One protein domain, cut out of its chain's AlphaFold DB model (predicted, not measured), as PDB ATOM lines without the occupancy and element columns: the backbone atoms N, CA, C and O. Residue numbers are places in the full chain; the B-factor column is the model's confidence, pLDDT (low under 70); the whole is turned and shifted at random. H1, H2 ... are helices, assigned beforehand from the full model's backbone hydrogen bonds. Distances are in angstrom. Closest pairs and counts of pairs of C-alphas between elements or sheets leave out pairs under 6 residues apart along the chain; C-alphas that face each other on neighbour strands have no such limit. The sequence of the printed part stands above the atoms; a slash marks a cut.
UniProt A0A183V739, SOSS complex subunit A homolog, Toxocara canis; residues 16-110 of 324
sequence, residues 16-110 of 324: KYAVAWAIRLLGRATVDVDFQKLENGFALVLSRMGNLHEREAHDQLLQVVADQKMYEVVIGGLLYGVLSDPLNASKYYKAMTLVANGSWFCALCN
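Overview. This is residues 16 to 110 of the 324 residues of the protein "SOSS complex subunit A homolog" of Toxocara canis (UniProt A0A183V739). H4 is the core: H2 crosses it on one side, H6 packs on the side away from H2, and H5 folds back along it. H1 and H3 pack near its two ends. The printed part has 95 residues, 74 of them in six named helices, H1 to H6 in that order along the chain, with no named strand; its class is all helix, and it is compact, with a radius of gyration of the C-alphas of 12.7 A and spans of 35 by 28 by 20 A.

Along the chain. Find H4, residues 68 to 84, at C-alpha 68 (-54.416, 45.361, -36.103); it and H2, residues 33 to 49, are each 24.5 A long. H1 holds residues 16 to 26, H3 54 to 64, H5 89 to 100, and H6 105 to 110, ending at C-alpha 110 (-39.243, 45.439, -38.378).

Arrangement. H4, the hub, touches H2 about perpendicular, at 87 degrees; their closest C-alphas, Phe 42 and Gly 77, are 3.6 A apart. H3, H4 and H5 form an up-and-down bundle, each running against the one before. Every O i to N i+4 pair is within hydrogen-bond range in H2, H3, H5 and H6, 6 of 7 in H1, 11 of 13 in H4.

Size, cuts and confidence. The printed part has no cut and no long link; pLDDT is under 70 at residues 16 to 33 and 51.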
ATOM      1  N   LYS A  16     -35.378  43.760 -13.807       30.08
ATOM      2  CA  LYS A  16     -34.125  42.981 -13.843       30.08
ATOM      3  C   LYS A  16     -33.987  42.098 -15.086       30.08
ATOM      4  O   LYS A  16     -32.865  41.826 -15.501       30.08
ATOM      5  N   TYR A  17     -35.098  41.676 -15.691       37.56
ATOM      6  CA  TYR A  17     -35.062  40.846 -16.899       37.56
ATOM      7  C   TYR A  17     -34.855  41.681 -18.166       37.56
ATOM      8  O   TYR A  17     -34.074  41.276 -19.017       37.56
ATOM      9  N   ALA A  18     -35.429  42.887 -18.235       36.84
ATOM     10  CA  ALA A  18     -35.258  43.785 -19.380       36.84
ATOM     11  C   ALA A  18     -33.786  44.191 -19.597       36.84
ATOM     12  O   ALA A  18     -33.234  44.105 -20.690       36.84
ATOM     13  N   VAL A  19     -33.070  44.513 -18.514       44.47
ATOM     14  CA  VAL A  19     -31.645  44.875 -18.597       44.47
ATOM     15  C   VAL A  19     -30.789  43.707 -19.098       44.47
ATOM     16  O   VAL A  19     -29.896  43.906 -19.917       44.47
ATOM     17  N   ALA A  20     -31.072  42.473 -18.669       48.75
ATOM     18  CA  ALA A  20     -30.336  41.298 -19.134       48.75
ATOM     19  C   ALA A  20     -30.552  41.020 -20.635       48.75
ATOM     20  O   ALA A  20     -29.662  40.498 -21.305       48.75
ATOM     21  N   TRP A  21     -31.715  41.389 -21.167       48.16
ATOM     22  CA  TRP A  21     -32.117  41.147 -22.549       48.16
ATOM     23  C   TRP A  21     -31.627  42.261 -23.487       48.16
ATOM     24  O   TRP A  21     -31.064  41.980 -24.546       48.16
ATOM     25  N   ALA A  22     -31.682  43.516 -23.036       52.91
ATOM     26  CA  ALA A  22     -30.999  44.650 -23.655       52.91
ATOM     27  C   ALA A  22     -29.483  44.453 -23.755       52.91
ATOM     28  O   ALA A  22     -28.893  44.725 -24.801       52.91
ATOM     29  N   ILE A  23     -28.850  43.905 -22.713       54.12
ATOM     30  CA  ILE A  23     -27.424  43.553 -22.752       54.12
ATOM     31  C   ILE A  23     -27.161  42.461 -23.798       54.12
ATOM     32  O   ILE A  23     -26.197  42.581 -24.553       54.12
ATOM     33  N   ARG A  24     -28.024  41.440 -23.894       57.09
ATOM     34  CA  ARG A  24     -27.882  40.364 -24.890       57.09
ATOM     35  C   ARG A  24     -27.999  40.848 -26.330       57.09
ATOM     36  O   ARG A  24     -27.301  40.309 -27.179       57.09
ATOM     37  N   LEU A  25     -28.851  41.837 -26.619       58.41
ATOM     38  CA  LEU A  25     -29.017  42.318 -27.992       58.41
ATOM     39  C   LEU A  25     -28.103  43.500 -28.340       58.41
ATOM     40  O   LEU A  25     -27.579  43.508 -29.442       58.41
ATOM     41  N   LEU A  26     -27.911  44.488 -27.453       62.94
ATOM     42  CA  LEU A  26     -27.232  45.766 -27.752       62.94
ATOM     43  C   LEU A  26     -25.907  45.984 -26.998       62.94
ATOM     44  O   LEU A  26     -25.232  46.993 -27.211       62.94
ATOM     45  N   GLY A  27     -25.542  45.100 -26.064       53.38
ATOM     46  CA  GLY A  27     -24.288  45.192 -25.302       53.38
ATOM     47  C   GLY A  27     -24.132  46.438 -24.411       53.38
ATOM     48  O   GLY A  27     -23.044  46.666 -23.885       53.38
ATOM     49  N   ARG A  28     -25.174  47.272 -24.243       50.84
ATOM     50  CA  ARG A  28     -25.174  48.503 -23.423       50.84
ATOM     51  C   ARG A  28     -26.556  48.778 -22.813       50.84
ATOM     52  O   ARG A  28     -27.563  48.292 -23.308       50.84
ATOM     53  N   ALA A  29     -26.589  49.602 -21.759       43.59
ATOM     54  CA  ALA A  29     -27.795  49.938 -20.986       43.59
ATOM     55  C   ALA A  29     -28.640  51.101 -21.554       43.59
ATOM     56  O   ALA A  29     -29.692  51.418 -21.006       43.59
ATOM     57  N   THR A  30     -28.195  51.775 -22.619       46.66
ATOM     58  CA  THR A  30     -28.975  52.843 -23.268       46.66
ATOM     59  C   THR A  30     -29.987  52.228 -24.227       46.66
ATOM     60  O   THR A  30     -29.608  51.737 -25.291       46.66
ATOM     61  N   VAL A  31     -31.257  52.248 -23.833       53.16
ATOM     62  CA  VAL A  31     -32.367  51.639 -24.568       53.16
ATOM     63  C   VAL A  31     -32.908  52.630 -25.603       53.16
ATOM     64  O   VAL A  31     -33.367  53.715 -25.256       53.16
ATOM     65  N   ASP A  32     -32.816  52.264 -26.882       63.59
ATOM     66  CA  ASP A  32     -33.421  53.007 -27.994       63.59
ATOM     67  C   ASP A  32     -34.958  52.867 -27.944       63.59
ATOM     68  O   ASP A  32     -35.469  51.818 -27.544       63.59
ATOM     69  N   VAL A  33     -35.719  53.891 -28.346       67.75
ATOM     70  CA  VAL A  33     -37.198  53.868 -28.239       67.75
ATOM     71  C   VAL A  33     -37.784  52.715 -29.055       67.75
ATOM     72  O   VAL A  33     -38.716  52.043 -28.614       67.75
ATOM     73  N   ASP A  34     -37.211  52.450 -30.226       71.25
ATOM     74  CA  ASP A  34     -37.658  51.358 -31.087       71.25
ATOM     75  C   ASP A  34     -37.258  49.984 -30.542       71.25
ATOM     76  O   ASP A  34     -38.015  49.023 -30.675       71.25
ATOM     77  N   PHE A  35     -36.136  49.900 -29.824       76.06
ATOM     78  CA  PHE A  35     -35.759  48.688 -29.101       76.06
ATOM     79  C   PHE A  35     -36.745  48.386 -27.962       76.06
ATOM     80  O   PHE A  35     -37.208  47.252 -27.844       76.06
ATOM     81  N   GLN A  36     -37.130  49.397 -27.173       79.94
ATOM     82  CA  GLN A  36     -38.084  49.214 -26.074       79.94
ATOM     83  C   GLN A  36     -39.437  48.700 -26.575       79.94
ATOM     84  O   GLN A  36     -40.072  47.878 -25.916       79.94
ATOM     85  N   LYS A  37     -39.888  49.157 -27.750       83.50
ATOM     86  CA  LYS A  37     -41.128  48.664 -28.369       83.50
ATOM     87  C   LYS A  37     -41.047  47.172 -28.686       83.50
ATOM     88  O   LYS A  37     -41.988  46.446 -28.372       83.50
ATOM     89  N   LEU A  38     -39.940  46.719 -29.280       86.50
ATOM     90  CA  LEU A  38     -39.733  45.308 -29.612       86.50
ATOM     91  C   LEU A  38     -39.679  44.434 -28.354       86.50
ATOM     92  O   LEU A  38     -40.337  43.399 -28.292       86.50
ATOM     93  N   GLU A  39     -38.953  44.882 -27.330       87.38
ATOM     94  CA  GLU A  39     -38.849  44.180 -26.051       87.38
ATOM     95  C   GLU A  39     -40.205  44.085 -25.335       87.38
ATOM     96  O   GLU A  39     -40.601  43.009 -24.887       87.38
ATOM     97  N   ASN A  40     -40.965  45.184 -25.286       88.62
ATOM     98  CA  ASN A  40     -42.309  45.198 -24.708       88.62
ATOM     99  C   ASN A  40     -43.259  44.267 -25.474       88.62
ATOM    100  O   ASN A  40     -44.050  43.543 -24.865       88.62
ATOM    101  N   GLY A  41     -43.165  44.258 -26.808       89.44
ATOM    102  CA  GLY A  41     -43.906  43.323 -27.648       89.44
ATOM    103  C   GLY A  41     -43.530  41.873 -27.360       89.44
ATOM    104  O   GLY A  41     -44.400  41.007 -27.291       89.44
ATOM    105  N   PHE A  42     -42.254  41.597 -27.101       92.38
ATOM    106  CA  PHE A  42     -41.823  40.253 -26.754       92.38
ATOM    107  C   PHE A  42     -42.267  39.820 -25.351       92.38
ATOM    108  O   PHE A  42     -42.690  38.680 -25.170       92.38
ATOM    109  N   ALA A  43     -42.267  40.724 -24.369       90.44
ATOM    110  CA  ALA A  43     -42.826  40.447 -23.046       90.44
ATOM    111  C   ALA A  43     -44.313  40.052 -23.132       90.44
ATOM    112  O   ALA A  43     -44.749  39.105 -22.471       90.44
ATOM    113  N   LEU A  44     -45.080  40.720 -24.001       90.44
ATOM    114  CA  LEU A  44     -46.451  40.328 -24.315       90.44
ATOM    115  C   LEU A  44     -46.506  38.922 -24.929       90.44
ATOM    116  O   LEU A  44     -47.277  38.093 -24.447       90.44
ATOM    117  N   VAL A  45     -45.691  38.634 -25.947       90.75
ATOM    118  CA  VAL A  45     -45.621  37.304 -26.580       90.75
ATOM    119  C   VAL A  45     -45.342  36.219 -25.538       90.75
ATOM    120  O   VAL A  45     -46.087  35.245 -25.459       90.75
ATOM    121  N   LEU A  46     -44.343  36.410 -24.674       90.44
ATOM    122  CA  LEU A  46     -44.041  35.471 -23.595       90.44
ATOM    123  C   LEU A  46     -45.219  35.279 -22.638       90.44
ATOM    124  O   LEU A  46     -45.516  34.145 -22.276       90.44
ATOM    125  N   SER A  47     -45.915  36.353 -22.253       88.50
ATOM    126  CA  SER A  47     -47.079  36.253 -21.362       88.50
ATOM    127  C   SER A  47     -48.228  35.425 -21.949       88.50
ATOM    128  O   SER A  47     -48.998  34.832 -21.201       88.50
ATOM    129  N   ARG A  48     -48.336  35.377 -23.282       84.69
ATOM    130  CA  ARG A  48     -49.378  34.640 -24.013       84.69
ATOM    131  C   ARG A  48     -48.946  33.233 -24.406       84.69
ATOM    132  O   ARG A  48     -49.787  32.362 -24.551       84.69
ATOM    133  N   MET A  49     -47.647  32.998 -24.569       84.38
ATOM    134  CA  MET A  49     -47.102  31.678 -24.895       84.38
ATOM    135  C   MET A  49     -46.667  30.871 -23.662       84.38
ATOM    136  O   MET A  49     -46.427  29.668 -23.772       84.38
ATOM    137  N   GLY A  50     -46.489  31.521 -22.510       75.38
ATOM    138  CA  GLY A  50     -45.898  30.931 -21.311       75.38
ATOM    139  C   GLY A  50     -46.667  29.708 -20.809       75.38
ATOM    140  O   GLY A  50     -47.859  29.795 -20.540       75.38
ATOM    141  N   ASN A  51     -45.960  28.583 -20.649       68.38
ATOM    142  CA  ASN A  51     -46.455  27.295 -20.136       68.38
ATOM    143  C   ASN A  51     -47.574  26.605 -20.942       68.38
ATOM    144  O   ASN A  51     -48.114  25.607 -20.471       68.38
ATOM    145  N   LEU A  52     -47.900  27.083 -22.146       76.00
ATOM    146  CA  LEU A  52     -48.902  26.457 -23.011       76.00
ATOM    147  C   LEU A  52     -48.265  25.488 -24.013       76.00
ATOM    148  O   LEU A  52     -47.122  25.676 -24.449       76.00
ATOM    149  N   HIS A  53     -49.026  24.468 -24.419       76.50
ATOM    150  CA  HIS A  53     -48.654  23.649 -25.571       76.50
ATOM    151  C   HIS A  53     -48.624  24.508 -26.838       76.50
ATOM    152  O   HIS A  53     -49.345  25.501 -26.937       76.50
ATOM    153  N   GLU A  54     -47.795  24.131 -27.826       75.38
ATOM    154  CA  GLU A  54     -47.578  24.956 -29.023       75.38
ATOM    155  C   GLU A  54     -48.905  25.393 -29.641       75.38
ATOM    156  O   GLU A  54     -49.138  26.589 -29.750       75.38
ATOM    157  N   ARG A  55     -49.818  24.472 -29.951       79.50
ATOM    158  CA  ARG A  55     -51.096  24.803 -30.600       79.50
ATOM    159  C   ARG A  55     -51.922  25.854 -29.840       79.50
ATOM    160  O   ARG A  55     -52.373  26.816 -30.446       79.50
ATOM    161  N   GLU A  56     -52.036  25.719 -28.523       82.56
ATOM    162  CA  GLU A  56     -52.792  26.650 -27.673       82.56
ATOM    163  C   GLU A  56     -52.136  28.033 -27.613       82.56
ATOM    164  O   GLU A  56     -52.818  29.054 -27.684       82.56
ATOM    165  N   ALA A  57     -50.801  28.077 -27.541       82.50
ATOM    166  CA  ALA A  57     -50.050  29.326 -27.604       82.50
ATOM    167  C   ALA A  57     -50.288  30.058 -28.935       82.50
ATOM    168  O   ALA A  57     -50.406  31.282 -28.957       82.50
ATOM    169  N   HIS A  58     -50.390  29.323 -30.047       83.25
ATOM    170  CA  HIS A  58     -50.683  29.908 -31.356       83.25
ATOM    171  C   HIS A  58     -52.109  30.454 -31.426       83.25
ATOM    172  O   HIS A  58     -52.287  31.589 -31.862       83.25
ATOM    173  N   ASP A  59     -53.104  29.700 -30.952       86.19
ATOM    174  CA  ASP A  59     -54.500  30.150 -30.939       86.19
ATOM    175  C   ASP A  59     -54.660  31.435 -30.108       86.19
ATOM    176  O   ASP A  59     -55.348  32.368 -30.528       86.19
ATOM    177  N   GLN A  60     -53.951  31.547 -28.980       87.12
ATOM    178  CA  GLN A  60     -53.927  32.785 -28.197       87.12
ATOM    179  C   GLN A  60     -53.272  33.951 -28.939       87.12
ATOM    180  O   GLN A  60     -53.791  35.068 -28.900       87.12
ATOM    181  N   LEU A  61     -52.147  33.725 -29.623       88.81
ATOM    182  CA  LEU A  61     -51.518  34.779 -30.421       88.81
ATOM    183  C   LEU A  61     -52.448  35.243 -31.547       88.81
ATOM    184  O   LEU A  61     -52.587  36.448 -31.741       88.81
ATOM    185  N   LEU A  62     -53.134  34.317 -32.225       88.38
ATOM    186  CA  LEU A  62     -54.109  34.631 -33.274       88.38
ATOM    187  C   LEU A  62     -55.293  35.456 -32.746       88.38
ATOM    188  O   LEU A  62     -55.728  36.391 -33.412       88.38
ATOM    189  N   GLN A  63     -55.774  35.171 -31.533       88.38
ATOM    190  CA  GLN A  63     -56.805  35.989 -30.883       88.38
ATOM    191  C   GLN A  63     -56.315  37.407 -30.574       88.38
ATOM    192  O   GLN A  63     -57.053  38.371 -30.764       88.38
ATOM    193  N   VAL A  64     -55.070  37.557 -30.112       87.62
ATOM    194  CA  VAL A  64     -54.497  38.869 -29.773       87.62
ATOM    195  C   VAL A  64     -54.298  39.731 -31.017       87.62
ATOM    196  O   VAL A  64     -54.584  40.926 -30.979       87.62
ATOM    197  N   VAL A  65     -53.844  39.145 -32.127       89.56
ATOM    198  CA  VAL A  65     -53.610  39.885 -33.379       89.56
ATOM    199  C   VAL A  65     -54.879  40.174 -34.180       89.56
ATOM    200  O   VAL A  65     -54.790  40.785 -35.242       89.56
ATOM    201  N   ALA A  66     -56.058  39.782 -33.682       87.12
ATOM    202  CA  ALA A  66     -57.329  40.227 -34.248       87.12
ATOM    203  C   ALA A  66     -57.462  41.763 -34.204       87.12
ATOM    204  O   ALA A  66     -58.121  42.353 -35.059       87.12
ATOM    205  N   ASP A  67     -56.798  42.420 -33.244       87.88
ATOM    206  CA  ASP A  67     -56.550  43.860 -33.287       87.88
ATOM    207  C   ASP A  67     -55.298  44.158 -34.130       87.88
ATOM    208  O   ASP A  67     -54.178  43.755 -33.800       87.88
ATOM    209  N   GLN A  68     -55.479  44.946 -35.191       83.31
ATOM    210  CA  GLN A  68     -54.416  45.361 -36.103       83.31
ATOM    211  C   GLN A  68     -53.246  46.066 -35.395       83.31
ATOM    212  O   GLN A  68     -52.098  45.910 -35.810       83.31
ATOM    213  N   LYS A  69     -53.491  46.826 -34.318       85.56
ATOM    214  CA  LYS A  69     -52.402  47.461 -33.550       85.56
ATOM    215  C   LYS A  69     -51.562  46.423 -32.816       85.56
ATOM    216  O   LYS A  69     -50.347  46.566 -32.700       85.56
ATOM    217  N   MET A  70     -52.210  45.369 -32.334       90.25
ATOM    218  CA  MET A  70     -51.554  44.280 -31.621       90.25
ATOM    219  C   MET A  70     -50.787  43.366 -32.574       90.25
ATOM    220  O   MET A  70     -49.754  42.830 -32.180       90.25
ATOM    221  N   TYR A  71     -51.223  43.246 -33.833       90.25
ATOM    222  CA  TYR A  71     -50.482  42.529 -34.873       90.25
ATOM    223  C   TYR A  71     -49.037  43.028 -35.008       90.25
ATOM    224  O   TYR A  71     -48.100  42.232 -34.938       90.25
ATOM    225  N   GLU A  72     -48.833  44.343 -35.128       89.81
ATOM    226  CA  GLU A  72     -47.487  44.917 -35.274       89.81
ATOM    227  C   GLU A  72     -46.610  44.663 -34.040       89.81
ATOM    228  O   GLU A  72     -45.435  44.309 -34.167       89.81
ATOM    229  N   VAL A  73     -47.199  44.786 -32.846       92.00
ATOM    230  CA  VAL A  73     -46.525  44.550 -31.562       92.00
ATOM    231  C   VAL A  73     -46.112  43.084 -31.413       92.00
ATOM    232  O   VAL A  73     -44.983  42.803 -31.010       92.00
ATOM    233  N   VAL A  74     -46.995  42.146 -31.764       93.75
ATOM    234  CA  VAL A  74     -46.731  40.701 -31.680       93.75
ATOM    235  C   VAL A  74     -45.680  40.273 -32.702       93.75
ATOM    236  O   VAL A  74     -44.755  39.550 -32.340       93.75
ATOM    237  N   ILE A  75     -45.763  40.743 -33.952       94.50
ATOM    238  CA  ILE A  75     -44.760  40.444 -34.984       94.50
ATOM    239  C   ILE A  75     -43.385  40.997 -34.589       94.50
ATOM    240  O   ILE A  75     -42.388  40.281 -34.685       94.50
ATOM    241  N   GLY A  76     -43.323  42.245 -34.112       93.38
ATOM    242  CA  GLY A  76     -42.084  42.840 -33.611       93.38
ATOM    243  C   GLY A  76     -41.511  42.069 -32.421       93.38
ATOM    244  O   GLY A  76     -40.320  41.768 -32.396       93.38
ATOM    245  N   GLY A  77     -42.370  41.671 -31.479       94.06
ATOM    246  CA  GLY A  77     -41.989  40.827 -30.352       94.06
ATOM    247  C   GLY A  77     -41.427  39.479 -30.796       94.06
ATOM    248  O   GLY A  77     -40.337  39.101 -30.387       94.06
ATOM    249  N   LEU A  78     -42.115  38.759 -31.680       95.31
ATOM    250  CA  LEU A  78     -41.640  37.467 -32.181       95.31
ATOM    251  C   LEU A  78     -40.293  37.591 -32.900       95.31
ATOM    252  O   LEU A  78     -39.409  36.773 -32.652       95.31
ATOM    253  N   LEU A  79     -40.102  38.632 -33.720       96.06
ATOM    254  CA  LEU A  79     -38.804  38.919 -34.333       96.06
ATOM    255  C   LEU A  79     -37.730  39.164 -33.269       96.06
ATOM    256  O   LEU A  79     -36.637  38.613 -33.369       96.06
ATOM    257  N   TYR A  80     -38.034  39.945 -32.234       94.56
ATOM    258  CA  TYR A  80     -37.119  40.145 -31.115       94.56
ATOM    259  C   TYR A  80     -36.725  38.810 -30.474       94.56
ATOM    260  O   TYR A  80     -35.537  38.549 -30.312       94.56
ATOM    261  N   GLY A  81     -37.695  37.936 -30.191       93.88
ATOM    262  CA  GLY A  81     -37.447  36.600 -29.645       93.88
ATOM    263  C   GLY A  81     -36.531  35.753 -30.528       93.88
ATOM    264  O   GLY A  81     -35.605  35.121 -30.022       93.88
ATOM    265  N   VAL A  82     -36.741  35.789 -31.852       96.25
ATOM    266  CA  VAL A  82     -35.849  35.145 -32.832       96.25
ATOM    267  C   VAL A  82     -34.417  35.665 -32.695       96.25
ATOM    268  O   VAL A  82     -33.483  34.870 -32.775       96.25
ATOM    269  N   LEU A  83     -34.232  36.967 -32.472       95.19
ATOM    270  CA  LEU A  83     -32.913  37.600 -32.397       95.19
ATOM    271  C   LEU A  83     -32.231  37.473 -31.024       95.19
ATOM    272  O   LEU A  83     -31.004  37.493 -30.961       95.19
ATOM    273  N   SER A  84     -32.989  37.357 -29.932       92.12
ATOM    274  CA  SER A  84     -32.461  37.413 -28.561       92.12
ATOM    275  C   SER A  84     -32.303  36.055 -27.870       92.12
ATOM    276  O   SER A  84     -31.574  35.957 -26.882       92.12
ATOM    277  N   ASP A  85     -33.017  35.023 -28.327       91.12
ATOM    278  CA  ASP A  85     -33.063  33.706 -27.681       91.12
ATOM    279  C   ASP A  85     -32.818  32.574 -28.700       91.12
ATOM    280  O   ASP A  85     -33.769  31.987 -29.228       91.12
ATOM    281  N   PRO A  86     -31.539  32.245 -28.983       92.06
ATOM    282  CA  PRO A  86     -31.164  31.243 -29.984       92.06
ATOM    283  C   PRO A  86     -31.766  29.854 -29.741       92.06
ATOM    284  O   PRO A  86     -32.084  29.147 -30.695       92.06
ATOM    285  N   LEU A  87     -31.967  29.467 -28.475       91.81
ATOM    286  CA  LEU A  87     -32.494  28.147 -28.111       91.81
ATOM    287  C   LEU A  87     -33.950  27.971 -28.555       91.81
ATOM    288  O   LEU A  87     -34.341  26.890 -28.987       91.81
ATOM    289  N   ASN A  88     -34.743  29.043 -28.483       92.00
ATOM    290  CA  ASN A  88     -36.157  29.032 -28.856       92.00
ATOM    291  C   ASN A  88     -36.435  29.750 -30.186       92.00
ATOM    292  O   ASN A  88     -37.592  29.871 -30.592       92.00
ATOM    293  N   ALA A  89     -35.406  30.196 -30.908       94.25
ATOM    294  CA  ALA A  89     -35.566  30.995 -32.118       94.25
ATOM    295  C   ALA A  89     -36.423  30.316 -33.194       94.25
ATOM    296  O   ALA A  89     -37.271  30.963 -33.802       94.25
ATOM    297  N   SER A  90     -36.274  29.000 -33.391       95.12
ATOM    298  CA  SER A  90     -37.118  28.250 -34.334       95.12
ATOM    299  C   SER A  90     -38.595  28.259 -33.919       95.12
ATOM    300  O   SER A  90     -39.471  28.412 -34.768       95.12
ATOM    301  N   LYS A  91     -38.884  28.168 -32.613       93.00
ATOM    302  CA  LYS A  91     -40.249  28.255 -32.075       93.00
ATOM    303  C   LYS A  91     -40.856  29.631 -32.355       93.00
ATOM    304  O   LYS A  91     -41.965  29.706 -32.881       93.00
ATOM    305  N   TYR A  92     -40.126  30.711 -32.073       94.44
ATOM    306  CA  TYR A  92     -40.610  32.072 -32.339       94.44
ATOM    307  C   TYR A  92     -40.758  32.357 -33.837       94.44
ATOM    308  O   TYR A  92     -41.737  32.975 -34.246       94.44
ATOM    309  N   TYR A  93     -39.850  31.849 -34.674       95.94
ATOM    310  CA  TYR A  93     -39.932  32.005 -36.125       95.94
ATOM    311  C   TYR A  93     -41.155  31.285 -36.721       95.94
ATOM    312  O   TYR A  93     -41.866  31.847 -37.558       95.94
ATOM    313  N   LYS A  94     -41.447  30.059 -36.263       93.88
ATOM    314  CA  LYS A  94     -42.654  29.316 -36.663       93.88
ATOM    315  C   LYS A  94     -43.926  30.053 -36.252       93.88
ATOM    316  O   LYS A  94     -44.809  30.240 -37.087       93.88
ATOM    317  N   ALA A  95     -43.983  30.538 -35.012       92.88
ATOM    318  CA  ALA A  95     -45.105  31.340 -34.535       92.88
ATOM    319  C   ALA A  95     -45.276  32.623 -35.366       92.88
ATOM    320  O   ALA A  95     -46.386  32.930 -35.794       92.88
ATOM    321  N   MET A  96     -44.184  33.325 -35.688       94.81
ATOM    322  CA  MET A  96     -44.209  34.507 -36.557       94.81
ATOM    323  C   MET A  96     -44.735  34.191 -37.955       94.81
ATOM    324  O   MET A  96     -45.545  34.944 -38.480       94.81
ATOM    325  N   THR A  97     -44.310  33.072 -38.542       93.69
ATOM    326  CA  THR A  97     -44.760  32.633 -39.871       93.69
ATOM    327  C   THR A  97     -46.267  32.383 -39.895       93.69
ATOM    328  O   THR A  97     -46.951  32.795 -40.832       93.69
ATOM    329  N   LEU A  98     -46.789  31.738 -38.849       91.12
ATOM    330  CA  LEU A  98     -48.213  31.441 -38.712       91.12
ATOM    331  C   LEU A  98     -49.038  32.708 -38.473       91.12
ATOM    332  O   LEU A  98     -50.052  32.900 -39.135       91.12
ATOM    333  N   VAL A  99     -48.573  33.599 -37.592       91.62
ATOM    334  CA  VAL A  99     -49.230  34.889 -37.323       91.62
ATOM    335  C   VAL A  99     -49.215  35.785 -38.561       91.62
ATOM    336  O   VAL A  99     -50.223  36.413 -38.870       91.62
ATOM    337  N   ALA A 100     -48.103  35.825 -39.300       89.62
ATOM    338  CA  ALA A 100     -47.999  36.609 -40.527       89.62
ATOM    339  C   ALA A 100     -48.969  36.119 -41.610       89.62
ATOM    340  O   ALA A 100     -49.399  36.919 -42.438       89.62
ATOM    341  N   ASN A 101     -49.302  34.821 -41.622       87.06
ATOM    342  CA  ASN A 101     -50.262  34.199 -42.537       87.06
ATOM    343  C   ASN A 101     -50.067  34.628 -44.012       87.06
ATOM    344  O   ASN A 101     -50.997  35.035 -44.706       87.06
ATOM    345  N   GLY A 102     -48.812  34.633 -44.474       83.00
ATOM    346  CA  GLY A 102     -48.425  35.076 -45.822       83.00
ATOM    347  C   GLY A 102     -48.195  36.588 -45.989       83.00
ATOM    348  O   GLY A 102     -47.548  37.000 -46.951       83.00
ATOM    349  N   SER A 103     -48.622  37.422 -45.037       89.94
ATOM    350  CA  SER A 103     -48.402  38.875 -45.007       89.94
ATOM    351  C   SER A 103     -47.132  39.262 -44.240       89.94
ATOM    352  O   SER A 103     -47.145  39.830 -43.147       89.94
ATOM    353  N   TRP A 104     -45.982  38.994 -44.855       94.38
ATOM    354  CA  TRP A 104     -44.662  39.238 -44.259       94.38
ATOM    355  C   TRP A 104     -44.253  40.712 -44.148       94.38
ATOM    356  O   TRP A 104     -43.212  41.017 -43.570       94.38
ATOM    357  N   PHE A 105     -45.050  41.643 -44.677       93.44
ATOM    358  CA  PHE A 105     -44.681  43.056 -44.777       93.44
ATOM    359  C   PHE A 105     -44.242  43.662 -43.435       93.44
ATOM    360  O   PHE A 105     -43.157  44.230 -43.354       93.44
ATOM    361  N   CYS A 106     -45.030  43.476 -42.370       92.56
ATOM    362  CA  CYS A 106     -44.707  44.010 -41.044       92.56
ATOM    363  C   CYS A 106     -43.401  43.418 -40.481       92.56
ATOM    364  O   CYS A 106     -42.543  44.156 -39.994       92.56
ATOM    365  N   ALA A 107     -43.200  42.103 -40.617       94.75
ATOM    366  CA  ALA A 107     -41.984  41.431 -40.161       94.75
ATOM    367  C   ALA A 107     -40.742  41.950 -40.903       94.75
ATOM    368  O   ALA A 107     -39.727  42.251 -40.278       94.75
ATOM    369  N   LEU A 108     -40.839  42.135 -42.223       96.44
ATOM    370  CA  LEU A 108     -39.756  42.682 -43.044       96.44
ATOM    371  C   LEU A 108     -39.473  44.161 -42.739       96.44
ATOM    372  O   LEU A 108     -38.317  44.580 -42.764       96.44
ATOM    373  N   CYS A 109     -40.497  44.958 -42.422       94.31
ATOM    374  CA  CYS A 109     -40.325  46.336 -41.953       94.31
ATOM    375  C   CYS A 109     -39.574  46.388 -40.618       94.31
ATOM    376  O   CYS A 109     -38.615  47.148 -40.496       94.31
ATOM    377  N   ASN A 110     -39.950  45.542 -39.654       93.44
ATOM    378  CA  ASN A 110     -39.243  45.439 -38.378       93.44
ATOM    379  C   ASN A 110     -37.800  44.950 -38.570       93.44
ATOM    380  O   ASN A 110     -36.885  45.527 -37.988       93.44
TER     381      ASN A 110